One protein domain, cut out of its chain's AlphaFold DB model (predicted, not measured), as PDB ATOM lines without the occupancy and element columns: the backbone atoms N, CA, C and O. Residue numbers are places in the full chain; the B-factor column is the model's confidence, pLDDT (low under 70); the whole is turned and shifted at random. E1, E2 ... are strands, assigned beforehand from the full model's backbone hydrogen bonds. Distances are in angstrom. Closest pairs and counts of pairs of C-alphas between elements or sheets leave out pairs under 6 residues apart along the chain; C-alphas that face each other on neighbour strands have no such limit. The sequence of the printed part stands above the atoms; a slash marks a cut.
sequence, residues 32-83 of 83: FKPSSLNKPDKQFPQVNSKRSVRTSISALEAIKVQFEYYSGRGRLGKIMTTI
ATOM      1  N   PHE A  32     -24.839  19.885   9.460       92.81
ATOM      2  CA  PHE A  32     -26.250  20.211   9.291       92.81
ATOM      3  C   PHE A  32     -27.083  19.544  10.386       92.81
ATOM      4  O   PHE A  32     -26.997  18.338  10.604       92.81
ATOM      5  N   LYS A  33     -27.909  20.340  11.065       94.38
ATOM      6  CA  LYS A  33     -28.847  19.877  12.091       94.38
ATOM      7  C   LYS A  33     -30.254  20.382  11.774       94.38
ATOM      8  O   LYS A  33     -30.370  21.475  11.212       94.38
ATOM      9  N   PRO A  34     -31.312  19.627  12.118       94.94
ATOM     10  CA  PRO A  34     -32.688  20.099  11.987       94.94
ATOM     11  C   PRO A  34     -32.878  21.454  12.673       94.94
ATOM     12  O   PRO A  34     -32.332  21.693  13.752       94.94
ATOM     13  N   SER A  35     -33.628  22.355  12.040       92.06
ATOM     14  CA  SER A  35     -33.969  23.632  12.663       92.06
ATOM     15  C   SER A  35     -34.899  23.415  13.856       92.06
ATOM     16  O   SER A  35     -35.810  22.590  13.806       92.06
ATOM     17  N   SER A  36     -34.726  24.221  14.902       90.75
ATOM     18  CA  SER A  36     -35.661  24.288  16.032       90.75
ATOM     19  C   SER A  36     -37.054  24.787  15.635       90.75
ATOM     20  O   SER A  36     -38.001  24.601  16.389       90.75
ATOM     21  N   LEU A  37     -37.186  25.413  14.461       89.75
ATOM     22  CA  LEU A  37     -38.459  25.883  13.908       89.75
ATOM     23  C   LEU A  37     -39.179  24.815  13.069       89.75
ATOM     24  O   LEU A  37     -40.238  25.094  12.503       89.75
ATOM     25  N   ASN A  38     -38.607  23.614  12.938       91.06
ATOM     26  CA  ASN A  38     -39.260  22.532  12.216       91.06
ATOM     27  C   ASN A  38     -40.549  22.120  12.929       91.06
ATOM     28  O   ASN A  38     -40.649  22.138  14.155       91.06
ATOM     29  N   LYS A  39     -41.535  21.689  12.139       90.94
ATOM     30  CA  LYS A  39     -42.691  20.985  12.695       90.94
ATOM     31  C   LYS A  39     -42.219  19.695  13.386       90.94
ATOM     32  O   LYS A  39     -41.215  19.124  12.943       90.94
ATOM     33  N   PRO A  40     -42.963  19.204  14.395       92.31
ATOM     34  CA  PRO A  40     -42.776  17.850  14.904       92.31
ATOM     35  C   PRO A  40     -42.676  16.853  13.741       92.31
ATOM     36  O   PRO A  40     -43.352  17.010  12.720       92.31
ATOM     37  N   ASP A  41     -41.754  15.900  13.859       91.69
ATOM     38  CA  ASP A  41     -41.483  14.849  12.866       91.69
ATOM     39  C   ASP A  41     -40.910  15.319  11.515       91.69
ATOM     40  O   ASP A  41     -40.780  14.529  10.573       91.69
ATOM     41  N   LYS A  42     -40.508  16.592  11.384       92.88
ATOM     42  CA  LYS A  42     -39.811  17.096  10.190       92.88
ATOM     43  C   LYS A  42     -38.316  17.289  10.438       92.88
ATOM     44  O   LYS A  42     -37.886  18.061  11.288       92.88
ATOM     45  N   GLN A  43     -37.511  16.634   9.601       94.62
ATOM     46  CA  GLN A  43     -36.045  16.730   9.630       94.62
ATOM     47  C   GLN A  43     -35.492  17.943   8.862       94.62
ATOM     48  O   GLN A  43     -34.320  18.284   9.018       94.62
ATOM     49  N   PHE A  44     -36.325  18.606   8.052       93.25
ATOM     50  CA  PHE A  44     -35.960  19.768   7.237       93.25
ATOM     51  C   PHE A  44     -36.852  20.989   7.531       93.25
ATOM     52  O   PHE A  44     -38.029  20.796   7.848       93.25
ATOM     53  N   PRO A  45     -36.338  22.224   7.337       92.56
ATOM     54  CA  PRO A  45     -34.967  22.564   6.929       92.56
ATOM     55  C   PRO A  45     -33.889  22.166   7.945       92.56
ATOM     56  O   PRO A  45     -34.148  22.009   9.138       92.56
ATOM     57  N   GLN A  46     -32.665  22.011   7.449       92.62
ATOM     58  CA  GLN A  46     -31.466  21.873   8.265       92.62
ATOM     59  C   GLN A  46     -30.608  23.124   8.130       92.62
ATOM     60  O   GLN A  46     -30.528  23.722   7.055       92.62
ATOM     61  N   VAL A  47     -29.936  23.504   9.210       91.00
ATOM     62  CA  VAL A  47     -28.991  24.621   9.235       91.00
ATOM     63  C   VAL A  47     -27.642  24.150   9.750       91.00
ATOM     64  O   VAL A  47     -27.565  23.209  10.539       91.00
ATOM     65  N   ASN A  48     -26.571  24.785   9.289       90.44
ATOM     66  CA  ASN A  48     -25.214  24.500   9.745       90.44
ATOM     67  C   ASN A  48     -24.596  25.738  10.422       90.44
ATOM     68  O   ASN A  48     -25.154  26.838  10.375       90.44
ATOM     69  N   SER A  49     -23.421  25.596  11.045       88.19
ATOM     70  CA  SER A  49     -22.792  26.735  11.741       88.19
ATOM     71  C   SER A  49     -22.242  27.817  10.801       88.19
ATOM     72  O   SER A  49     -21.933  28.915  11.256       88.19
ATOM     73  N   LYS A  50     -22.193  27.562   9.486       86.44
ATOM     74  CA  LYS A  50     -21.905  28.571   8.450       86.44
ATOM     75  C   LYS A  50     -23.149  29.355   8.005       86.44
ATOM     76  O   LYS A  50     -23.065  30.123   7.053       86.44
ATOM     77  N   ARG A  51     -24.296  29.185   8.683       84.81
ATOM     78  CA  ARG A  51     -25.598  29.792   8.337       84.81
ATOM     79  C   ARG A  51     -26.131  29.367   6.962       84.81
ATOM     80  O   ARG A  51     -26.966  30.055   6.382       84.81
ATOM     81  N   SER A  52     -25.669  28.235   6.438       85.81
ATOM     82  CA  SER A  52     -26.245  27.626   5.241       85.81
ATOM     83  C   SER A  52     -27.536  26.898   5.603       85.81
ATOM     84  O   SER A  52     -27.615  26.258   6.654       85.81
ATOM     85  N   VAL A  53     -28.527  26.963   4.714       88.31
ATOM     86  CA  VAL A  53     -29.818  26.284   4.869       88.31
ATOM     87  C   VAL A  53     -29.922  25.175   3.826       88.31
ATOM     88  O   VAL A  53     -29.687  25.412   2.644       88.31
ATOM     89  N   ARG A  54     -30.284  23.968   4.262       89.88
ATOM     90  CA  ARG A  54     -30.588  22.818   3.405       89.88
ATOM     91  C   ARG A  54     -32.071  22.496   3.531       89.88
ATOM     92  O   ARG A  54     -32.582  22.326   4.636       89.88
ATOM     93  N   THR A  55     -32.759  22.405   2.403       90.75
ATOM     94  CA  THR A  55     -34.193  22.099   2.325       90.75
ATOM     95  C   THR A  55     -34.423  20.850   1.492       90.75
ATOM     96  O   THR A  55     -33.663  20.584   0.566       90.75
ATOM     97  N   SER A  56     -35.492  20.118   1.787       90.69
ATOM     98  CA  SER A  56     -35.941  18.978   0.990       90.69
ATOM     99  C   SER A  56     -37.465  18.995   0.896       90.69
ATOM    100  O   SER A  56     -38.137  19.332   1.875       90.69
ATOM    101  N   ILE A  57     -37.997  18.667  -0.279       89.06
ATOM    102  CA  ILE A  57     -39.432  18.579  -0.555       89.06
ATOM    103  C   ILE A  57     -39.681  17.466  -1.577       89.06
ATOM    104  O   ILE A  57     -38.896  17.293  -2.509       89.06
ATOM    105  N   SER A  58     -40.777  16.725  -1.422       91.06
ATOM    106  CA  SER A  58     -41.260  15.806  -2.456       91.06
ATOM    107  C   SER A  58     -42.025  16.600  -3.511       91.06
ATOM    108  O   SER A  58     -43.028  17.232  -3.186       91.06
ATOM    109  N   ALA A  59     -41.557  16.581  -4.756       90.94
ATOM    110  CA  ALA A  59     -42.143  17.352  -5.850       90.94
ATOM    111  C   ALA A  59     -42.045  16.566  -7.172       90.94
ATOM    112  O   ALA A  59     -41.300  16.947  -8.066       90.94
ATOM    113  N   LEU A  60     -42.750  15.429  -7.258       91.19
ATOM    114  CA  LEU A  60     -42.621  14.477  -8.376       91.19
ATOM    115  C   LEU A  60     -43.033  15.064  -9.734       91.19
ATOM    116  O   LEU A  60     -42.457  14.697 -10.750       91.19
ATOM    117  N   GLU A  61     -44.012  15.965  -9.744       92.88
ATOM    118  CA  GLU A  61     -44.575  16.558 -10.966       92.88
ATOM    119  C   GLU A  61     -43.996  17.947 -11.273       92.88
ATOM    120  O   GLU A  61     -44.460  18.639 -12.170       92.88
ATOM    121  N   ALA A  62     -42.997  18.394 -10.512       92.06
ATOM    122  CA  ALA A  62     -42.442  19.727 -10.681       92.06
ATOM    123  C   ALA A  62     -41.432  19.781 -11.827       92.06
ATOM    124  O   ALA A  62     -40.431  19.067 -11.817       92.06
ATOM    125  N   ILE A  63     -41.623  20.727 -12.745       93.75
ATOM    126  CA  ILE A  63     -40.622  21.084 -13.757       93.75
ATOM    127  C   ILE A  63     -39.464  21.852 -13.109       93.75
ATOM    128  O   ILE A  63     -38.306  21.718 -13.507       93.75
ATOM    129  N   LYS A  64     -39.760  22.667 -12.088       88.75
ATOM    130  CA  LYS A  64     -38.755  23.468 -11.382       88.75
ATOM    131  C   LYS A  64     -39.075  23.582  -9.898       88.75
ATOM    132  O   LYS A  64     -40.191  23.927  -9.516       88.75
ATOM    133  N   VAL A  65     -38.053  23.381  -9.067       88.50
ATOM    134  CA  VAL A  65     -38.083  23.659  -7.626       88.50
ATOM    135  C   VAL A  65     -37.049  24.736  -7.323       88.50
ATOM    136  O   VAL A  65     -35.871  24.585  -7.645       88.50
ATOM    137  N   GLN A  66     -37.479  25.836  -6.712       88.12
ATOM    138  CA  GLN A  66     -36.620  26.959  -6.355       88.12
ATOM    139  C   GLN A  66     -36.749  27.272  -4.867       88.12
ATOM    140  O   GLN A  66     -37.849  27.460  -4.353       88.12
ATOM    141  N   PHE A  67     -35.616  27.344  -4.173       86.50
ATOM    142  CA  PHE A  67     -35.559  27.820  -2.797       86.50
ATOM    143  C   PHE A  67     -35.187  29.299  -2.790       86.50
ATOM    144  O   PHE A  67     -34.123  29.682  -3.276       86.50
ATOM    145  N   GLU A  68     -36.068  30.126  -2.239       82.31
ATOM    146  CA  GLU A  68     -35.856  31.557  -2.098       82.31
ATOM    147  C   GLU A  68     -35.707  31.918  -0.622       82.31
ATOM    148  O   GLU A  68     -36.579  31.628   0.202       82.31
ATOM    149  N   TYR A  69     -34.586  32.548  -0.280       73.50
ATOM    150  CA  TYR A  69     -34.261  32.941   1.085       73.50
ATOM    151  C   TYR A  69     -33.919  34.427   1.144       73.50
ATOM    152  O   TYR A  69     -32.999  34.893   0.473       73.50
ATOM    153  N   TYR A  70     -34.639  35.161   1.992       70.19
ATOM    154  CA  TYR A  70     -34.425  36.586   2.212       70.19
ATOM    155  C   TYR A  70     -33.721  36.809   3.551       70.19
ATOM    156  O   TYR A  70     -34.303  36.622   4.619       70.19
ATOM    157  N   SER A  71     -32.464  37.254   3.505       62.47
ATOM    158  CA  SER A  71     -31.664  37.565   4.696       62.47
ATOM    159  C   SER A  71     -31.961  38.978   5.227       62.47
ATOM    160  O   SER A  71     -31.089  39.837   5.309       62.47
ATOM    161  N   GLY A  72     -33.227  39.250   5.551       52.59
ATOM    162  CA  GLY A  72     -33.686  40.529   6.094       52.59
ATOM    163  C   GLY A  72     -34.803  40.324   7.114       52.59
ATOM    164  O   GLY A  72     -35.743  39.584   6.844       52.59
ATOM    165  N   ARG A  73     -34.650  40.950   8.293       55.19
ATOM    166  CA  ARG A  73     -35.562  41.000   9.460       55.19
ATOM    167  C   ARG A  73     -36.909  40.259   9.294       55.19
ATOM    168  O   ARG A  73     -37.948  40.884   9.120       55.19
ATOM    169  N   GLY A  74     -36.886  38.931   9.429       52.03
ATOM    170  CA  GLY A  74     -38.080  38.143   9.753       52.03
ATOM    171  C   GLY A  74     -38.927  37.609   8.595       52.03
ATOM    172  O   GLY A  74     -40.146  37.559   8.738       52.03
ATOM    173  N   ARG A  75     -38.344  37.159   7.473       53.31
ATOM    174  CA  ARG A  75     -39.113  36.426   6.445       53.31
ATOM    175  C   ARG A  75     -38.606  35.003   6.212       53.31
ATOM    176  O   ARG A  75     -37.416  34.761   6.046       53.31
ATOM    177  N   LEU A  76     -39.562  34.074   6.242       57.78
ATOM    178  CA  LEU A  76     -39.399  32.636   6.032       57.78
ATOM    179  C   LEU A  76     -38.909  32.370   4.603       57.78
ATOM    180  O   LEU A  76     -39.412  32.976   3.657       57.78
ATOM    181  N   GLY A  77     -37.947  31.458   4.445       62.66
ATOM    182  CA  GLY A  77     -37.569  30.973   3.121       62.66
ATOM    183  C   GLY A  77     -38.759  30.270   2.464       62.66
ATOM    184  O   GLY A  77     -39.419  29.451   3.106       62.66
ATOM    185  N   LYS A  78     -39.054  30.604   1.207       70.94
ATOM    186  CA  LYS A  78     -40.162  30.022   0.447       70.94
ATOM    187  C   LYS A  78     -39.597  29.022  -0.553       70.94
ATOM    188  O   LYS A  78     -38.686  29.340  -1.311       70.94
ATOM    189  N   ILE A  79     -40.140  27.810  -0.553       69.56
ATOM    190  CA  ILE A  79     -39.914  26.859  -1.640       69.56
ATOM    191  C   ILE A  79     -41.007  27.125  -2.673       69.56
ATOM    192  O   ILE A  79     -42.194  27.066  -2.350       69.56
ATOM    193  N   MET A  80     -40.605  27.485  -3.885       71.12
ATOM    194  CA  MET A  80     -41.488  27.644  -5.031       71.12
ATOM    195  C   MET A  80     -41.376  26.410  -5.916       71.12
ATOM    196  O   MET A  80     -40.273  25.968  -6.237       71.12
ATOM    197  N   THR A  81     -42.525  25.886  -6.321       68.44
ATOM    198  CA  THR A  81     -42.633  24.747  -7.226       68.44
ATOM    199  C   THR A  81     -43.426  25.197  -8.444       68.44
ATOM    200  O   THR A  81     -44.502  25.772  -8.288       68.44
ATOM    201  N   THR A  82     -42.893  24.962  -9.637       68.31
ATOM    202  CA  THR A  82     -43.586  25.194 -10.909       68.31
ATOM    203  C   THR A  82     -43.842  23.840 -11.556       68.31
ATOM    204  O   THR A  82     -42.906  23.047 -11.689       68.31
ATOM    205  N   ILE A  83     -45.106  23.590 -11.895       66.62
ATOM    206  CA  ILE A  83     -45.602  22.428 -12.647       66.62
ATOM    207  C   ILE A  83     -45.687  22.748 -14.134       66.62
ATOM    208  O   ILE A  83     -45.832  23.950 -14.460       66.62
TER     209      ILE A  83
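This is residues 32 to 83 of the 83 residues of an uncharacterized protein of Prolixibacteraceae bacterium (UniProt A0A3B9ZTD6). This domain has little regular structure: a long winding stretch, residues 32 to 63, folds back on itself through short pairings and leads into one hairpin of two strands, E1 then E2. The printed part has 52 residues, no named helix and two antiparallel strands in the order E1 - E2; the class is all strand, with 10 residues in named elements. It is only just loose, close to compact, with a radius of gyration of the C-alphas of 12.0 A and spans of 32 by 27 by 18 A.

Residues 33 to 34 pair antiparallel with residues 46 to 47, which pair antiparallel with residues 53 to 54. E1, residues 64 to 68, and E2, residues 78 to 82, form an antiparallel hairpin at 162 degrees. C-alphas 67 and 79 face each other at 4.6 A; N 66 and O 80 are within hydrogen-bond range at 2.8 A.

E1 begins at C-alpha 64 (-38.755, 23.468, -11.382) and spans 12.7 A. E2 spans 12.8 A and ends at C-alpha 82 (-43.586, 25.194, -10.909).

The farthest C-alphas, of Ser 49 and Ile 83, are 33.7 A apart. The printed part has no cut, and the link E1 to E2 is short. Model pLDDT is under 70 at residues 71 to 77, 79 and 81 to 83.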